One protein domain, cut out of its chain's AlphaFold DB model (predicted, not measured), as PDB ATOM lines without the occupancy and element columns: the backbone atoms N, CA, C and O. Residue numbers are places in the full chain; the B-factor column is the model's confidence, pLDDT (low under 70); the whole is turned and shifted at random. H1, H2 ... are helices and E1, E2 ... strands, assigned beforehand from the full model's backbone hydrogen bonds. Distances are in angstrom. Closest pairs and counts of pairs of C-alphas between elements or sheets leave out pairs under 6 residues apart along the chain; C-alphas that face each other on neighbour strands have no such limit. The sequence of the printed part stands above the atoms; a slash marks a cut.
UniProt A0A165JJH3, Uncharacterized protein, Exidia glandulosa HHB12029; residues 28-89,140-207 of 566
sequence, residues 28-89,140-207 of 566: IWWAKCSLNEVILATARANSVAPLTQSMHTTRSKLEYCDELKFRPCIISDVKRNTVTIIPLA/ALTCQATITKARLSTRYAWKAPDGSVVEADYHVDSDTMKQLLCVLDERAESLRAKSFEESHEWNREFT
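Overview. This is residues 28 to 89 and 140 to 207 of the 566 residues of an uncharacterized protein of Exidia glandulosa HHB12029 (UniProt A0A165JJH3). A strongly twisted sheet of five strands has helix H1 packed over its E4 and E3 end, while the long helix H3 passes by the sheet and reaches the end of H1. H2 packs on H1, H4 sits beyond them, and a long loop, residues 156 to 173, reaches out at the opposite end. The printed part has 130 residues with four named helices and five named strands, along the chain E1 H1 H2 E2 E3 E4 E5 H3 H4; the antiparallel sheet runs E4 E3 E2 E1 E5, and the class is mixed. It is compact, with a radius of gyration of the C-alphas of 16.2 A and spans of 51 by 35 by 34 A.

Arrangement. Start at E2, residues 69 to 78, which bends by 74 degrees at residue 75. It forms an antiparallel hairpin with E3, residues 82 to 89; look for N 86 and O 74, 2.9 A apart. Its antiparallel neighbour E1, residues 28 to 33, has N 31 at 2.9 A from O 71. Edge strand E5, residues 152 to 155, is antiparallel to E1, with N 30 and O 154 2.8 A apart. Edge strand E4, residues 145 to 148, is antiparallel to E3, with N 147 and O 83 2.8 A apart. H1, residues 35 to 46, is on the sheet at a height over the sheet of 10.4 A, over E3 and only just over E4, where 3 of its C-alphas fall. H2, residues 53 to 63, touches residues 36 to 40 of H1 alone, closest at the C-alphas of Glu 37 and Leu 62, 6.5 A. H3, residues 174 to 192, only grazes the sheet, and touches H1 at a steep tilt of 60 degrees, closest at the C-alphas of Asn 46 and Arg 192, 5.1 A. H4, residues 196 to 205, is close but not clearly touching H2, closest at the C-alphas of Met 55 and Asn 203, 7.7 A. In H1, H2, H3 and H4 every O i to N i+4 pair is within hydrogen-bond range.

Along the chain. Find C-alpha 28 at (31.656, 26.218, -37.031), where E1 begins. H3 runs 27.0 A from C-alpha 174 at (37.806, 30.732, -26.307); E2 spans 21.0 A and E3 21.5 A. H4 ends at C-alpha 205, (17.479, 51.990, -45.112).

Size, cuts and confidence. The C-alphas farthest apart, of Asp 162 and Phe 196, are 51.6 A apart. Residues 90 to 139 are not printed; C-alphas 89 and 140 are 6.2 A apart across this cut. The link E5 to H3 is long. Confidence is under 70 at residues 65 to 66, 160 to 161, 163, 165 to 168 and 207.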
ATOM      1  N   ILE A  28      32.340  25.708 -35.838       92.69
ATOM      2  CA  ILE A  28      31.656  26.218 -37.031       92.69
ATOM      3  C   ILE A  28      30.823  25.099 -37.667       92.69
ATOM      4  O   ILE A  28      31.315  24.002 -37.928       92.69
ATOM      5  N   TRP A  29      29.549  25.379 -37.938       93.44
ATOM      6  CA  TRP A  29      28.569  24.427 -38.467       93.44
ATOM      7  C   TRP A  29      27.830  24.972 -39.687       93.44
ATOM      8  O   TRP A  29      27.544  26.164 -39.780       93.44
ATOM      9  N   TRP A  30      27.441  24.086 -40.603       92.81
ATOM     10  CA  TRP A  30      26.489  24.407 -41.663       92.81
ATOM     11  C   TRP A  30      25.072  24.493 -41.091       92.81
ATOM     12  O   TRP A  30      24.504  23.482 -40.674       92.81
ATOM     13  N   ALA A  31      24.473  25.686 -41.119       93.50
ATOM     14  CA  ALA A  31      23.108  25.933 -40.663       93.50
ATOM     15  C   ALA A  31      22.237  26.553 -41.765       93.50
ATOM     16  O   ALA A  31      22.683  27.432 -42.509       93.50
ATOM     17  N   LYS A  32      20.966  26.140 -41.859       92.88
ATOM     18  CA  LYS A  32      19.965  26.761 -42.741       92.88
ATOM     19  C   LYS A  32      19.441  28.050 -42.096       92.88
ATOM     20  O   LYS A  32      18.615  27.992 -41.184       92.88
ATOM     21  N   CYS A  33      19.911  29.208 -42.558       91.56
ATOM     22  CA  CYS A  33      19.599  30.535 -42.006       91.56
ATOM     23  C   CYS A  33      19.630  31.654 -43.068       91.56
ATOM     24  O   CYS A  33      19.956  31.426 -44.238       91.56
ATOM     25  N   SER A  34      19.295  32.882 -42.672       89.00
ATOM     26  CA  SER A  34      19.536  34.087 -43.477       89.00
ATOM     27  C   SER A  34      20.210  35.187 -42.658       89.00
ATOM     28  O   SER A  34      19.986  35.307 -41.461       89.00
ATOM     29  N   LEU A  35      21.003  36.039 -43.307       88.19
ATOM     30  CA  LEU A  35      21.606  37.200 -42.640       88.19
ATOM     31  C   LEU A  35      20.517  38.218 -42.258       88.19
ATOM     32  O   LEU A  35      20.517  38.740 -41.148       88.19
ATOM     33  N   ASN A  36      19.513  38.391 -43.130       88.44
ATOM     34  CA  ASN A  36      18.322  39.196 -42.850       88.44
ATOM     35  C   ASN A  36      17.558  38.676 -41.620       88.44
ATOM     36  O   ASN A  36      17.047  39.473 -40.851       88.44
ATOM     37  N   GLU A  37      17.454  37.355 -41.434       88.62
ATOM     38  CA  GLU A  37      16.733  36.750 -40.301       88.62
ATOM     39  C   GLU A  37      17.349  37.186 -38.969       88.62
ATOM     40  O   GLU A  37      16.631  37.599 -38.061       88.62
ATOM     41  N   VAL A  38      18.681  37.160 -38.887       89.06
ATOM     42  CA  VAL A  38      19.415  37.540 -37.678       89.06
ATOM     43  C   VAL A  38      19.393  39.052 -37.459       89.06
ATOM     44  O   VAL A  38      19.069  39.490 -36.361       89.06
ATOM     45  N   ILE A  39      19.617  39.862 -38.501       89.50
ATOM     46  CA  ILE A  39      19.541  41.331 -38.390       89.50
ATOM     47  C   ILE A  39      18.129  41.786 -37.986       89.50
ATOM     48  O   ILE A  39      17.988  42.633 -37.109       89.50
ATOM     49  N   LEU A  40      17.072  41.204 -38.564       89.19
ATOM     50  CA  LEU A  40      15.684  41.530 -38.211       89.19
ATOM     51  C   LEU A  40      15.319  41.074 -36.788       89.19
ATOM     52  O   LEU A  40      14.513  41.734 -36.131       89.19
ATOM     53  N   ALA A  41      15.915  39.985 -36.288       89.00
ATOM     54  CA  ALA A  41      15.780  39.576 -34.892       89.00
ATOM     55  C   ALA A  41      16.482  40.561 -33.940       89.00
ATOM     56  O   ALA A  41      15.866  41.005 -32.971       89.00
ATOM     57  N   THR A  42      17.722  40.963 -34.238       89.06
ATOM     58  CA  THR A  42      18.475  41.942 -33.436       89.06
ATOM     59  C   THR A  42      17.810  43.318 -33.441       89.06
ATOM     60  O   THR A  42      17.658  43.908 -32.373       89.06
ATOM     61  N   ALA A  43      17.339  43.787 -34.602       88.69
ATOM     62  CA  ALA A  43      16.571  45.024 -34.734       88.69
ATOM     63  C   ALA A  43      15.298  44.990 -33.877       88.69
ATOM     64  O   ALA A  43      15.053  45.917 -33.115       88.69
ATOM     65  N   ARG A  44      14.527  43.892 -33.921       89.88
ATOM     66  CA  ARG A  44      13.318  43.729 -33.096       89.88
ATOM     67  C   ARG A  44      13.606  43.746 -31.588       89.88
ATOM     68  O   ARG A  44      12.721  44.104 -30.820       89.88
ATOM     69  N   ALA A  45      14.789  43.299 -31.174       89.25
ATOM     70  CA  ALA A  45      15.166  43.189 -29.767       89.25
ATOM     71  C   ALA A  45      15.835  44.453 -29.194       89.25
ATOM     72  O   ALA A  45      15.824  44.619 -27.979       89.25
ATOM     73  N   ASN A  46      16.425  45.313 -30.036       89.75
ATOM     74  CA  ASN A  46      17.279  46.425 -29.590       89.75
ATOM     75  C   ASN A  46      16.943  47.797 -30.201       89.75
ATOM     76  O   ASN A  46      17.396  48.798 -29.661       89.75
ATOM     77  N   SER A  47      16.197  47.872 -31.308       88.56
ATOM     78  CA  SER A  47      15.837  49.155 -31.931       88.56
ATOM     79  C   SER A  47      14.682  49.816 -31.177       88.56
ATOM     80  O   SER A  47      13.668  49.171 -30.909       88.56
ATOM     81  N   VAL A  48      14.817  51.109 -30.872       89.56
ATOM     82  CA  VAL A  48      13.759  51.914 -30.232       89.56
ATOM     83  C   VAL A  48      12.612  52.199 -31.214       89.56
ATOM     84  O   VAL A  48      11.456  52.332 -30.813       89.56
ATOM     85  N   ALA A  49      12.908  52.249 -32.517       89.75
ATOM     86  CA  ALA A  49      11.898  52.425 -33.556       89.75
ATOM     87  C   ALA A  49      11.277  51.082 -33.991       89.75
ATOM     88  O   ALA A  49      11.996  50.088 -34.157       89.75
ATOM     89  N   PRO A  50       9.960  51.040 -34.272       88.56
ATOM     90  CA  PRO A  50       9.312  49.847 -34.801       88.56
ATOM     91  C   PRO A  50       9.882  49.468 -36.174       88.56
ATOM     92  O   PRO A  50      10.287  50.324 -36.966       88.56
ATOM     93  N   LEU A  51       9.883  48.166 -36.470       89.62
ATOM     94  CA  LEU A  51      10.277  47.654 -37.782       89.62
ATOM     95  C   LEU A  51       9.361  48.228 -38.873       89.62
ATOM     96  O   LEU A  51       8.146  48.312 -38.697       89.62
ATOM     97  N   THR A  52       9.919  48.562 -40.035       88.69
ATOM     98  CA  THR A  52       9.114  49.016 -41.178       88.69
ATOM     99  C   THR A  52       8.247  47.887 -41.750       88.69
ATOM    100  O   THR A  52       8.537  46.696 -41.595       88.69
ATOM    101  N   GLN A  53       7.193  48.241 -42.491       86.75
ATOM    102  CA  GLN A  53       6.320  47.266 -43.163       86.75
ATOM    103  C   GLN A  53       7.096  46.327 -44.111       86.75
ATOM    104  O   GLN A  53       6.724  45.164 -44.300       86.75
ATOM    105  N   SER A  54       8.211  46.803 -44.674       84.69
ATOM    106  CA  SER A  54       9.104  46.022 -45.533       84.69
ATOM    107  C   SER A  54       9.909  44.984 -44.733       84.69
ATOM    108  O   SER A  54       9.950  43.812 -45.112       84.69
ATOM    109  N   MET A  55      10.448  45.374 -43.570       88.38
ATOM    110  CA  MET A  55      11.107  44.491 -42.600       88.38
ATOM    111  C   MET A  55      10.146  43.411 -42.094       88.38
ATOM    112  O   MET A  55      10.504  42.233 -42.086       88.38
ATOM    113  N   HIS A  56       8.908  43.782 -41.747       88.25
ATOM    114  CA  HIS A  56       7.846  42.836 -41.387       88.25
ATOM    115  C   HIS A  56       7.558  41.841 -42.523       88.25
ATOM    116  O   HIS A  56       7.585  40.631 -42.300       88.25
ATOM    117  N   THR A  57       7.370  42.330 -43.751       85.69
ATOM    118  CA  THR A  57       7.104  41.488 -44.931       85.69
ATOM    119  C   THR A  57       8.251  40.510 -45.214       85.69
ATOM    120  O   THR A  57       8.010  39.335 -45.502       85.69
ATOM    121  N   THR A  58       9.505  40.959 -45.112       86.06
ATOM    122  CA  THR A  58      10.682  40.093 -45.290       86.06
ATOM    123  C   THR A  58      10.827  39.094 -44.144       86.06
ATOM    124  O   THR A  58      11.142  37.932 -44.399       86.06
ATOM    125  N   ARG A  59      10.529  39.482 -42.897       86.81
ATOM    126  CA  ARG A  59      10.520  38.554 -41.758       86.81
ATOM    127  C   ARG A  59       9.494  37.434 -41.951       86.81
ATOM    128  O   ARG A  59       9.854  36.277 -41.777       86.81
ATOM    129  N   SER A  60       8.269  37.737 -42.383       84.62
ATOM    130  CA  SER A  60       7.262  36.694 -42.629       84.62
ATOM    131  C   SER A  60       7.678  35.718 -43.739       84.62
ATOM    132  O   SER A  60       7.504  34.514 -43.584       84.62
ATOM    133  N   LYS A  61       8.322  36.185 -44.821       83.88
ATOM    134  CA  LYS A  61       8.902  35.295 -45.856       83.88
ATOM    135  C   LYS A  61       9.995  34.367 -45.308       83.88
ATOM    136  O   LYS A  61      10.137  33.234 -45.762       83.88
ATOM    137  N   LEU A  62      10.768  34.838 -44.328       84.00
ATOM    138  CA  LEU A  62      11.799  34.045 -43.653       84.00
ATOM    139  C   LEU A  62      11.193  33.019 -42.685       84.00
ATOM    140  O   LEU A  62      11.698  31.902 -42.607       84.00
ATOM    141  N   GLU A  63      10.087  33.355 -42.018       78.69
ATOM    142  CA  GLU A  63       9.318  32.435 -41.165       78.69
ATOM    143  C   GLU A  63       8.721  31.269 -41.981       78.69
ATOM    144  O   GLU A  63       8.801  30.119 -41.551       78.69
ATOM    145  N   TYR A  64       8.264  31.520 -43.217       74.06
ATOM    146  CA  TYR A  64       7.875  30.470 -44.179       74.06
ATOM    147  C   TYR A  64       9.059  29.759 -44.871       74.06
ATOM    148  O   TYR A  64       8.860  28.908 -45.733       74.06
ATOM    149  N   CYS A  65      10.299  30.034 -44.451       66.25
ATOM    150  CA  CYS A  65      11.538  29.370 -44.872       66.25
ATOM    151  C   CYS A  65      11.995  29.549 -46.339       66.25
ATOM    152  O   CYS A  65      13.053  29.008 -46.683       66.25
ATOM    153  N   ASP A  66      11.283  30.319 -47.171       62.84
ATOM    154  CA  ASP A  66      11.545  30.469 -48.619       62.84
ATOM    155  C   ASP A  66      12.932  31.054 -48.953       62.84
ATOM    156  O   ASP A  66      13.547  30.696 -49.958       62.84
ATOM    157  N   GLU A  67      13.456  31.953 -48.111       70.12
ATOM    158  CA  GLU A  67      14.736  32.644 -48.353       70.12
ATOM    159  C   GLU A  67      15.936  32.060 -47.571       70.12
ATOM    160  O   GLU A  67      17.061  32.556 -47.703       70.12
ATOM    161  N   LEU A  68      15.739  31.006 -46.765       84.69
ATOM    162  CA  LEU A  68      16.790  30.436 -45.908       84.69
ATOM    163  C   LEU A  68      17.777  29.557 -46.695       84.69
ATOM    164  O   LEU A  68      17.380  28.652 -47.430       84.69
ATOM    165  N   LYS A  69      19.082  29.758 -46.473       87.62
ATOM    166  CA  LYS A  69      20.177  29.075 -47.186       87.62
ATOM    167  C   LYS A  69      21.136  28.411 -46.203       87.62
ATOM    168  O   LYS A  69      21.280  28.881 -45.079       87.62
ATOM    169  N   PHE A  70      21.815  27.346 -46.623       89.69
ATOM    170  CA  PHE A  70      22.922  26.800 -45.838       89.69
ATOM    171  C   PHE A  70      24.107  27.770 -45.849       89.69
ATOM    172  O   PHE A  70      24.519  28.247 -46.908       89.69
ATOM    173  N   ARG A  71      24.622  28.080 -44.660       90.62
ATOM    174  CA  ARG A  71      25.771  28.961 -44.415       90.62
ATOM    175  C   ARG A  71      26.643  28.358 -43.310       90.62
ATOM    176  O   ARG A  71      26.079  27.684 -42.448       90.62
ATOM    177  N   PRO A  72      27.964  28.601 -43.302       91.88
ATOM    178  CA  PRO A  72      28.748  28.377 -42.102       91.88
ATOM    179  C   PRO A  72      28.313  29.381 -41.033       91.88
ATOM    180  O   PRO A  72      28.100  30.557 -41.332       91.88
ATOM    181  N   CYS A  73      28.178  28.914 -39.800       94.69
ATOM    182  CA  CYS A  73      27.818  29.714 -38.640       94.69
ATOM    183  C   CYS A  73      28.639  29.242 -37.440       94.69
ATOM    184  O   CYS A  73      28.749  28.037 -37.218       94.69
ATOM    185  N   ILE A  74      29.174  30.173 -36.653       95.56
ATOM    186  CA  ILE A  74      29.823  29.855 -35.377       95.56
ATOM    187  C   ILE A  74      28.723  29.598 -34.341       95.56
ATOM    188  O   ILE A  74      27.728  30.328 -34.298       95.56
ATOM    189  N   ILE A  75      28.889  28.581 -33.503       96.31
ATOM    190  CA  ILE A  75      28.008  28.319 -32.362       96.31
ATOM    191  C   ILE A  75      28.448  29.189 -31.171       96.31
ATOM    192  O   ILE A  75      29.564  29.034 -30.672       96.31
ATOM    193  N   SER A  76      27.583  30.091 -30.690       95.88
ATOM    194  CA  SER A  76      27.856  30.923 -29.502       95.88
ATOM    195  C   SER A  76      27.321  30.311 -28.202       95.88
ATOM    196  O   SER A  76      27.942  30.472 -27.154       95.88
ATOM    197  N   ASP A  77      26.209  29.571 -28.261       95.56
ATOM    198  CA  ASP A  77      25.566  28.927 -27.107       95.56
ATOM    199  C   ASP A  77      24.744  27.690 -27.533       95.56
ATOM    200  O   ASP A  77      24.267  27.594 -28.668       95.56
ATOM    201  N   VAL A  78      24.581  26.722 -26.626       94.81
ATOM    202  CA  VAL A  78      23.993  25.399 -26.886       94.81
ATOM    203  C   VAL A  78      23.025  25.019 -25.766       94.81
ATOM    204  O   VAL A  78      23.421  24.558 -24.699       94.81
ATOM    205  N   LYS A  79      21.722  25.125 -26.038       93.69
ATOM    206  CA  LYS A  79      20.653  24.717 -25.107       93.69
ATOM    207  C   LYS A  79      20.140  23.321 -25.476       93.69
ATOM    208  O   LYS A  79      20.646  22.692 -26.404       93.69
ATOM    209  N   ARG A  80      19.132  22.790 -24.769       89.06
ATOM    210  CA  ARG A  80      18.626  21.412 -24.986       89.06
ATOM    211  C   ARG A  80      18.231  21.163 -26.454       89.06
ATOM    212  O   ARG A  80      18.840  20.315 -27.108       89.06
ATOM    213  N   ASN A  81      17.310  21.973 -26.987       90.62
ATOM    214  CA  ASN A  81      16.720  21.803 -28.329       90.62
ATOM    215  C   ASN A  81      17.151  22.876 -29.354       90.62
ATOM    216  O   ASN A  81      16.858  22.756 -30.547       90.62
ATOM    217  N   THR A  82      17.839  23.926 -28.907       95.19
ATOM    218  CA  THR A  82      18.251  25.081 -29.717       95.19
ATOM    219  C   THR A  82      19.751  25.341 -29.605       95.19
ATOM    220  O   THR A  82      20.408  24.869 -28.677       95.19
ATOM    221  N   VAL A  83      20.283  26.093 -30.563       96.06
ATOM    222  CA  VAL A  83      21.632  26.671 -30.546       96.06
ATOM    223  C   VAL A  83      21.534  28.149 -30.900       96.06
ATOM    224  O   VAL A  83      20.694  28.530 -31.718       96.06
ATOM    225  N   THR A  84      22.383  28.969 -30.299       96.19
ATOM    226  CA  THR A  84      22.562  30.367 -30.695       96.19
ATOM    227  C   THR A  84      23.727  30.428 -31.672       96.19
ATOM    228  O   THR A  84      24.776  29.825 -31.434       96.19
ATOM    229  N   ILE A  85      23.505  31.079 -32.813       96.00
ATOM    230  CA  ILE A  85      24.436  31.090 -33.938       96.00
ATOM    231  C   ILE A  85      24.827  32.503 -34.354       96.00
ATOM    232  O   ILE A  85      24.017  33.431 -34.322       96.00
ATOM    233  N   ILE A  86      26.062  32.611 -34.831       95.62
ATOM    234  CA  ILE A  86      26.657  33.788 -35.456       95.62
ATOM    235  C   ILE A  86      26.916  33.428 -36.930       95.62
ATOM    236  O   ILE A  86      27.840  32.660 -37.217       95.62
ATOM    237  N   PRO A  87      26.079  33.884 -37.882       94.25
ATOM    238  CA  PRO A  87      26.242  33.534 -39.291       94.25
ATOM    239  C   PRO A  87      27.505  34.120 -39.918       94.25
ATOM    240  O   PRO A  87      27.849  35.275 -39.670       94.25
ATOM    241  N   LEU A  88      28.130  33.362 -40.821       91.19
ATOM    242  CA  LEU A  88      29.213  33.861 -41.662       91.19
ATOM    243  C   LEU A  88      28.704  34.280 -43.050       91.19
ATOM    244  O   LEU A  88      27.859  33.635 -43.689       91.19
ATOM    245  N   ALA A  89      29.261  35.384 -43.532       85.31
ATOM    246  CA  ALA A  89      29.021  35.970 -44.835       85.31
ATOM    247  C   ALA A  89      30.302  35.876 -45.676       85.31
ATOM    248  O   ALA A  89      31.157  36.758 -45.633       85.31
ATOM    249  N   ALA A 140      32.162  37.669 -40.149       91.75
ATOM    250  CA  ALA A 140      31.223  37.201 -39.138       91.75
ATOM    251  C   ALA A 140      30.166  38.281 -38.918       91.75
ATOM    252  O   ALA A 140      30.496  39.466 -38.882       91.75
ATOM    253  N   LEU A 141      28.899  37.896 -38.781       91.38
ATOM    254  CA  LEU A 141      27.849  38.847 -38.441       91.38
ATOM    255  C   LEU A 141      27.969  39.223 -36.952       91.38
ATOM    256  O   LEU A 141      27.820  38.355 -36.101       91.38
ATOM    257  N   THR A 142      28.165  40.492 -36.591       90.31
ATOM    258  CA  THR A 142      28.140  40.940 -35.177       90.31
ATOM    259  C   THR A 142      26.701  41.087 -34.656       90.31
ATOM    260  O   THR A 142      26.360  42.071 -34.003       90.31
ATOM    261  N   CYS A 143      25.862  40.099 -34.984       90.75
ATOM    262  CA  CYS A 143      24.503  39.858 -34.502       90.75
ATOM    263  C   CYS A 143      24.306  38.335 -34.369       90.75
ATOM    264  O   CYS A 143      24.766  37.579 -35.227       90.75
ATOM    265  N   GLN A 144      23.587  37.877 -33.340       92.25
ATOM    266  CA  GLN A 144      23.342  36.448 -33.091       92.25
ATOM    267  C   GLN A 144      21.848  36.097 -33.069       92.25
ATOM    268  O   GLN A 144      21.015  36.924 -32.700       92.25
ATOM    269  N   ALA A 145      21.503  34.862 -33.448       91.25
ATOM    270  CA  ALA A 145      20.128  34.358 -33.412       91.25
ATOM    271  C   ALA A 145      20.042  32.921 -32.895       91.25
ATOM    272  O   ALA A 145      20.863  32.069 -33.229       91.25
ATOM    273  N   THR A 146      18.987  32.635 -32.135       93.50
ATOM    274  CA  THR A 146      18.688  31.291 -31.631       93.50
ATOM    275  C   THR A 146      17.850  30.511 -32.641       93.50
ATOM    276  O   THR A 146      16.728  30.903 -32.958       93.50
ATOM    277  N   ILE A 147      18.365  29.374 -33.109       91.88
ATOM    278  CA  ILE A 147      17.688  28.458 -34.040       91.88
ATOM    279  C   ILE A 147      17.479  27.077 -33.405       91.88
ATOM    280  O   ILE A 147      18.142  26.700 -32.438       91.88
ATOM    281  N   THR A 148      16.559  26.282 -33.951       92.38
ATOM    282  CA  THR A 148      16.399  24.872 -33.566       92.38
ATOM    283  C   THR A 148      17.578  24.034 -34.062       92.38
ATOM    284  O   THR A 148      18.070  24.244 -35.170       92.38
ATOM    285  N   LYS A 149      18.009  23.031 -33.282       93.12
ATOM    286  CA  LYS A 149      19.112  22.130 -33.681       93.12
ATOM    287  C   LYS A 149      18.853  21.406 -35.008       93.12
ATOM    288  O   LYS A 149      19.785  21.199 -35.771       93.12
ATOM    289  N   ALA A 150      17.588  21.138 -35.337       90.62
ATOM    290  CA  ALA A 150      17.160  20.570 -36.621       90.62
ATOM    291  C   ALA A 150      17.433  21.463 -37.858       90.62
ATOM    292  O   ALA A 150      17.165  21.045 -38.982       90.62
ATOM    293  N   ARG A 151      17.932  22.697 -37.678       91.62
ATOM    294  CA  ARG A 151      18.407  23.574 -38.763       91.62
ATOM    295  C   ARG A 151      19.923  23.494 -38.992       91.62
ATOM    296  O   ARG A 151      20.396  24.102 -39.952       91.62
ATOM    297  N   LEU A 152      20.667  22.766 -38.156       93.00
ATOM    298  CA  LEU A 152      22.053  22.369 -38.431       93.00
ATOM    299  C   LEU A 152      22.089  21.192 -39.419       93.00
ATOM    300  O   LEU A 152      21.117  20.450 -39.547       93.00
ATOM    301  N   SER A 153      23.214  21.018 -40.114       90.50
ATOM    302  CA  SER A 153      23.454  19.899 -41.034       90.50
ATOM    303  C   SER A 153      24.689  19.094 -40.625       90.50
ATOM    304  O   SER A 153      24.547  17.984 -40.116       90.50
ATOM    305  N   THR A 154      25.885  19.659 -40.792       89.19
ATOM    306  CA  THR A 154      27.165  19.064 -40.373       89.19
ATOM    307  C   THR A 154      28.077  20.147 -39.807       89.19
ATOM    308  O   THR A 154      27.876  21.336 -40.081       89.19
ATOM    309  N   ARG A 155      29.129  19.747 -39.083       89.19
ATOM    310  CA  ARG A 155      30.277  20.622 -38.816       89.19
ATOM    311  C   ARG A 155      30.880  21.103 -40.148       89.19
ATOM    312  O   ARG A 155      30.717  20.450 -41.187       89.19
ATOM    313  N   TYR A 156      31.496  22.278 -40.147       86.50
ATOM    314  CA  TYR A 156      32.098  22.867 -41.337       86.50
ATOM    315  C   TYR A 156      33.470  22.245 -41.614       86.50
ATOM    316  O   TYR A 156      34.412  22.479 -40.867       86.50
ATOM    317  N   ALA A 157      33.581  21.509 -42.720       81.31
ATOM    318  CA  ALA A 157      34.856  21.139 -43.332       81.31
ATOM    319  C   ALA A 157      35.082  21.982 -44.596       81.31
ATOM    320  O   ALA A 157      34.139  22.239 -45.358       81.31
ATOM    321  N   TRP A 158      36.325  22.402 -44.833       72.88
ATOM    322  CA  TRP A 158      36.695  23.161 -46.027       72.88
ATOM    323  C   TRP A 158      37.010  22.207 -47.185       72.88
ATOM    324  O   TRP A 158      37.524  21.104 -46.994       72.88
ATOM    325  N   LYS A 159      36.703  22.637 -48.411       71.25
ATOM    326  CA  LYS A 159      37.134  21.944 -49.628       71.25
ATOM    327  C   LYS A 159      38.073  22.848 -50.405       71.25
ATOM    328  O   LYS A 159      37.712  23.988 -50.724       71.25
ATOM    329  N   ALA A 160      39.262  22.333 -50.678       67.00
ATOM    330  CA  ALA A 160      40.298  23.036 -51.404       67.00
ATOM    331  C   ALA A 160      39.936  23.186 -52.897       67.00
ATOM    332  O   ALA A 160      39.022  22.512 -53.387       67.00
ATOM    333  N   PRO A 161      40.609  24.084 -53.645       66.62
ATOM    334  CA  PRO A 161      40.314  24.317 -55.062       66.62
ATOM    335  C   PRO A 161      40.500  23.089 -55.969       66.62
ATOM    336  O   PRO A 161      39.868  23.018 -57.018       66.62
ATOM    337  N   ASP A 162      41.328  22.125 -55.559       74.12
ATOM    338  CA  ASP A 162      41.549  20.840 -56.239       74.12
ATOM    339  C   ASP A 162      40.443  19.794 -55.968       74.12
ATOM    340  O   ASP A 162      40.426  18.726 -56.578       74.12
ATOM    341  N   GLY A 163      39.497  20.104 -55.074       68.12
ATOM    342  CA  GLY A 163      38.416  19.214 -54.654       68.12
ATOM    343  C   GLY A 163      38.743  18.329 -53.448       68.12
ATOM    344  O   GLY A 163      37.836  17.645 -52.961       68.12
ATOM    345  N   SER A 164      39.976  18.359 -52.929       72.38
ATOM    346  CA  SER A 164      40.326  17.667 -51.687       72.38
ATOM    347  C   SER A 164      39.535  18.247 -50.507       72.38
ATOM    348  O   SER A 164      39.246  19.447 -50.436       72.38
ATOM    349  N   VAL A 165      39.110  17.374 -49.591       64.31
ATOM    350  CA  VAL A 165      38.450  17.796 -48.351       64.31
ATOM    351  C   VAL A 165      39.530  17.941 -47.299       64.31
ATOM    352  O   VAL A 165      40.144  16.954 -46.905       64.31
ATOM    353  N   VAL A 166      39.752  19.169 -46.844       66.31
ATOM    354  CA  VAL A 166      40.569  19.405 -45.661       66.31
ATOM    355  C   VAL A 166      39.613  19.361 -44.481       66.31
ATOM    356  O   VAL A 166      38.933  20.342 -44.165       66.31
ATOM    357  N   GLU A 167      39.546  18.193 -43.845       64.31
ATOM    358  CA  GLU A 167      38.874  17.989 -42.556       64.31
ATOM    359  C   GLU A 167      39.717  18.610 -41.430       64.31
ATOM    360  O   GLU A 167      40.185  17.951 -40.508       64.31
ATOM    361  N   ALA A 168      39.943  19.918 -41.555       66.88
ATOM    362  CA  ALA A 168      40.421  20.768 -40.488       66.88
ATOM    363  C   ALA A 168      39.242  21.172 -39.603       66.88
ATOM    364  O   ALA A 168      38.149  21.495 -40.073       66.88
ATOM    365  N   ASP A 169      39.496  21.165 -38.304       77.75
ATOM    366  CA  ASP A 169      38.477  21.218 -37.269       77.75
ATOM    367  C   ASP A 169      38.107  22.675 -36.926       77.75
ATOM    368  O   ASP A 169      38.288  23.126 -35.799       77.75
ATOM    369  N   TYR A 170      37.619  23.440 -37.914       86.44
ATOM    370  CA  TYR A 170      37.455  24.899 -37.811       86.44
ATOM    371  C   TYR A 170      36.634  25.347 -36.592       86.44
ATOM    372  O   TYR A 170      35.453  24.999 -36.439       86.44
ATOM    373  N   HIS A 171      37.263  26.165 -35.749       90.19
ATOM    374  CA  HIS A 171      36.700  26.713 -34.519       90.19
ATOM    375  C   HIS A 171      37.178  28.148 -34.259       90.19
ATOM    376  O   HIS A 171      38.188  28.600 -34.790       90.19
ATOM    377  N   VAL A 172      36.430  28.876 -33.434       92.44
ATOM    378  CA  VAL A 172      36.842  30.155 -32.850       92.44
ATOM    379  C   VAL A 172      37.311  29.888 -31.425       92.44
ATOM    380  O   VAL A 172      36.538  29.371 -30.614       92.44
ATOM    381  N   ASP A 173      38.561  30.243 -31.131       92.31
ATOM    382  CA  ASP A 173      39.180  30.055 -29.818       92.31
ATOM    383  C   ASP A 173      38.421  30.760 -28.693       92.31
ATOM    384  O   ASP A 173      37.727  31.756 -28.902       92.31
ATOM    385  N   SER A 174      38.579  30.258 -27.464       92.50
ATOM    386  CA  SER A 174      37.806  30.732 -26.307       92.50
ATOM    387  C   SER A 174      37.954  32.232 -26.036       92.50
ATOM    388  O   SER A 174      36.990  32.849 -25.587       92.50
ATOM    389  N   ASP A 175      39.111  32.834 -26.318       92.88
ATOM    390  CA  ASP A 175      39.342  34.268 -26.103       92.88
ATOM    391  C   ASP A 175      38.821  35.132 -27.256       92.88
ATOM    392  O   ASP A 175      38.106  36.104 -27.006       92.88
ATOM    393  N   THR A 176      39.028  34.724 -28.509       92.38
ATOM    394  CA  THR A 176      38.394  35.350 -29.684       92.38
ATOM    395  C   THR A 176      36.863  35.292 -29.584       92.38
ATOM    396  O   THR A 176      36.167  36.251 -29.911       92.38
ATOM    397  N   MET A 177      36.322  34.199 -29.039       94.44
ATOM    398  CA  MET A 177      34.902  34.017 -28.730       94.44
ATOM    399  C   MET A 177      34.419  34.918 -27.576       94.44
ATOM    400  O   MET A 177      33.266  35.342 -27.598       94.44
ATOM    401  N   LYS A 178      35.255  35.255 -26.580       93.50
ATOM    402  CA  LYS A 178      34.915  36.285 -25.572       93.50
ATOM    403  C   LYS A 178      34.843  37.665 -26.226       93.50
ATOM    404  O   LYS A 178      33.825  38.332 -26.089       93.50
ATOM    405  N   GLN A 179      35.871  38.050 -26.987       92.62
ATOM    406  CA  GLN A 179      35.926  39.344 -27.684       92.62
ATOM    407  C   GLN A 179      34.743  39.528 -28.645       92.62
ATOM    408  O   GLN A 179      34.097  40.570 -28.643       92.62
ATOM    409  N   LEU A 180      34.397  38.487 -29.411       91.88
ATOM    410  CA  LEU A 180      33.245  38.490 -30.312       91.88
ATOM    411  C   LEU A 180      31.913  38.694 -29.569       91.88
ATOM    412  O   LEU A 180      31.034  39.369 -30.101       91.88
ATOM    413  N   LEU A 181      31.758  38.146 -28.354       92.88
ATOM    414  CA  LEU A 181      30.587  38.416 -27.511       92.88
ATOM    415  C   LEU A 181      30.579  39.853 -26.968       92.88
ATOM    416  O   LEU A 181      29.534  40.490 -27.024       92.88
ATOM    417  N   CYS A 182      31.721  40.401 -26.537       92.56
ATOM    418  CA  CYS A 182      31.807  41.813 -26.144       92.56
ATOM    419  C   CYS A 182      31.374  42.738 -27.293       92.56
ATOM    420  O   CYS A 182      30.501  43.578 -27.106       92.56
ATOM    421  N   VAL A 183      31.872  42.503 -28.512       90.62
ATOM    422  CA  VAL A 183      31.471  43.267 -29.709       90.62
ATOM    423  C   VAL A 183      29.988  43.058 -30.059       90.62
ATOM    424  O   VAL A 183      29.335  43.981 -30.541       90.62
ATOM    425  N   LEU A 184      29.413  41.875 -29.817       90.88
ATOM    426  CA  LEU A 184      27.969  41.638 -29.968       90.88
ATOM    427  C   LEU A 184      27.142  42.487 -28.993       90.88
ATOM    428  O   LEU A 184      26.144  43.084 -29.406       90.88
ATOM    429  N   ASP A 185      27.560  42.557 -27.729       91.19
ATOM    430  CA  ASP A 185      26.865  43.309 -26.687       91.19
ATOM    431  C   ASP A 185      27.040  44.830 -26.883       91.19
ATOM    432  O   ASP A 185      26.044  45.552 -26.889       91.19
ATOM    433  N   GLU A 186      28.246  45.312 -27.209       89.81
ATOM    434  CA  GLU A 186      28.520  46.705 -27.615       89.81
ATOM    435  C   GLU A 186      27.652  47.152 -28.803       89.81
ATOM    436  O   GLU A 186      27.106  48.257 -28.821       89.81
ATOM    437  N   ARG A 187      27.484  46.294 -29.822       87.44
ATOM    438  CA  ARG A 187      26.631  46.590 -30.987       87.44
ATOM    439  C   ARG A 187      25.143  46.573 -30.628       87.44
ATOM    440  O   ARG A 187      24.382  47.354 -31.199       87.44
ATOM    441  N   ALA A 188      24.723  45.733 -29.681       88.75
ATOM    442  CA  ALA A 188      23.363  45.738 -29.148       88.75
ATOM    443  C   ALA A 188      23.083  46.993 -28.296       88.75
ATOM    444  O   ALA A 188      21.999  47.568 -28.393       88.75
ATOM    445  N   GLU A 189      24.060  47.461 -27.516       90.06
ATOM    446  CA  GLU A 189      23.992  48.717 -26.756       90.06
ATOM    447  C   GLU A 189      23.972  49.938 -27.666       90.06
ATOM    448  O   GLU A 189      23.102  50.792 -27.520       90.06
ATOM    449  N   SER A 190      24.834  49.968 -28.681       88.06
ATOM    450  CA  SER A 190      24.834  51.009 -29.710       88.06
ATOM    451  C   SER A 190      23.501  51.098 -30.466       88.06
ATOM    452  O   SER A 190      23.094  52.197 -30.832       88.06
ATOM    453  N   LEU A 191      22.781  49.986 -30.672       85.19
ATOM    454  CA  LEU A 191      21.414  50.020 -31.208       85.19
ATOM    455  C   LEU A 191      20.386  50.547 -30.195       85.19
ATOM    456  O   LEU A 191      19.519  51.325 -30.587       85.19
ATOM    457  N   ARG A 192      20.485  50.154 -28.917       90.50
ATOM    458  CA  ARG A 192      19.582  50.609 -27.841       90.50
ATOM    459  C   ARG A 192      19.752  52.089 -27.480       90.50
ATOM    460  O   ARG A 192      18.806  52.690 -26.988       90.50
ATOM    461  N   ALA A 193      20.937  52.655 -27.703       91.19
ATOM    462  CA  ALA A 193      21.278  54.038 -27.368       91.19
ATOM    463  C   ALA A 193      20.900  55.071 -28.451       91.19
ATOM    464  O   ALA A 193      20.977  56.270 -28.190       91.19
ATOM    465  N   LYS A 194      20.509  54.630 -29.654       89.88
ATOM    466  CA  LYS A 194      20.075  55.518 -30.746       89.88
ATOM    467  C   LYS A 194      18.777  56.249 -30.416       89.88
ATOM    468  O   LYS A 194      17.889  55.696 -29.767       89.88
ATOM    469  N   SER A 195      18.615  57.446 -30.977       92.44
ATOM    470  CA  SER A 195      17.327  58.147 -30.959       92.44
ATOM    471  C   SER A 195      16.245  57.355 -31.714       92.44
ATOM    472  O   SER A 195      16.531  56.431 -32.490       92.44
ATOM    473  N   PHE A 196      14.976  57.723 -31.514       92.12
ATOM    474  CA  PHE A 196      13.874  57.155 -32.291       92.12
ATOM    475  C   PHE A 196      14.039  57.455 -33.789       92.12
ATOM    476  O   PHE A 196      13.851  56.571 -34.620       92.12
ATOM    477  N   GLU A 197      14.451  58.673 -34.133       91.69
ATOM    478  CA  GLU A 197      14.679  59.156 -35.495       91.69
ATOM    479  C   GLU A 197      15.835  58.404 -36.166       91.69
ATOM    480  O   GLU A 197      15.671  57.904 -37.276       91.69
ATOM    481  N   GLU A 198      16.974  58.244 -35.481       89.19
ATOM    482  CA  GLU A 198      18.123  57.471 -35.977       89.19
ATOM    483  C   GLU A 198      17.779  55.990 -36.182       89.19
ATOM    484  O   GLU A 198      18.175  55.366 -37.173       89.19
ATOM    485  N   SER A 199      17.026  55.418 -35.239       86.75
ATOM    486  CA  SER A 199      16.530  54.042 -35.302       86.75
ATOM    487  C   SER A 199      15.537  53.857 -36.454       86.75
ATOM    488  O   SER A 199      15.573  52.845 -37.156       86.75
ATOM    489  N   HIS A 200      14.665  54.841 -36.680       88.25
ATOM    490  CA  HIS A 200      13.660  54.839 -37.738       88.25
ATOM    491  C   HIS A 200      14.292  55.024 -39.124       88.25
ATOM    492  O   HIS A 200      13.953  54.282 -40.044       88.25
ATOM    493  N   GLU A 201      15.248  55.946 -39.270       85.81
ATOM    494  CA  GLU A 201      16.021  56.138 -40.503       85.81
ATOM    495  C   GLU A 201      16.752  54.845 -40.880       85.81
ATOM    496  O   GLU A 201      16.596  54.344 -41.993       85.81
ATOM    497  N   TRP A 202      17.446  54.220 -39.921       82.25
ATOM    498  CA  TRP A 202      18.131  52.939 -40.116       82.25
ATOM    499  C   TRP A 202      17.161  51.790 -40.475       82.25
ATOM    500  O   TRP A 202      17.423  51.023 -41.407       82.25
ATOM    501  N   ASN A 203      15.989  51.714 -39.830       85.69
ATOM    502  CA  ASN A 203      14.910  50.790 -40.219       85.69
ATOM    503  C   ASN A 203      14.346  51.103 -41.633       85.69
ATOM    504  O   ASN A 203      13.822  50.203 -42.307       85.69
ATOM    505  N   ARG A 204      14.447  52.352 -42.119       82.62
ATOM    506  CA  ARG A 204      14.051  52.751 -43.482       82.62
ATOM    507  C   ARG A 204      15.115  52.403 -44.527       82.62
ATOM    508  O   ARG A 204      14.739  51.981 -45.619       82.62
ATOM    509  N   GLU A 205      16.406  52.431 -44.199       77.31
ATOM    510  CA  GLU A 205      17.479  51.990 -45.112       77.31
ATOM    511  C   GLU A 205      17.369  50.504 -45.508       77.31
ATOM    512  O   GLU A 205      17.823  50.096 -46.581       77.31
ATOM    513  N   PHE A 206      16.717  49.677 -44.682       74.75
ATOM    514  CA  PHE A 206      16.334  48.310 -45.052       74.75
ATOM    515  C   PHE A 206      15.279  48.275 -46.179       74.75
ATOM    516  O   PHE A 206      15.264  47.349 -46.992       74.75
ATOM    517  N   THR A 207      14.405  49.283 -46.249       59.81
ATOM    518  CA  THR A 207      13.270  49.364 -47.189       59.81
ATOM    519  C   THR A 207      13.701  49.768 -48.595       59.81
ATOM    520  O   THR A 207      13.251  49.164 -49.565       59.81
TER     521      THR A 207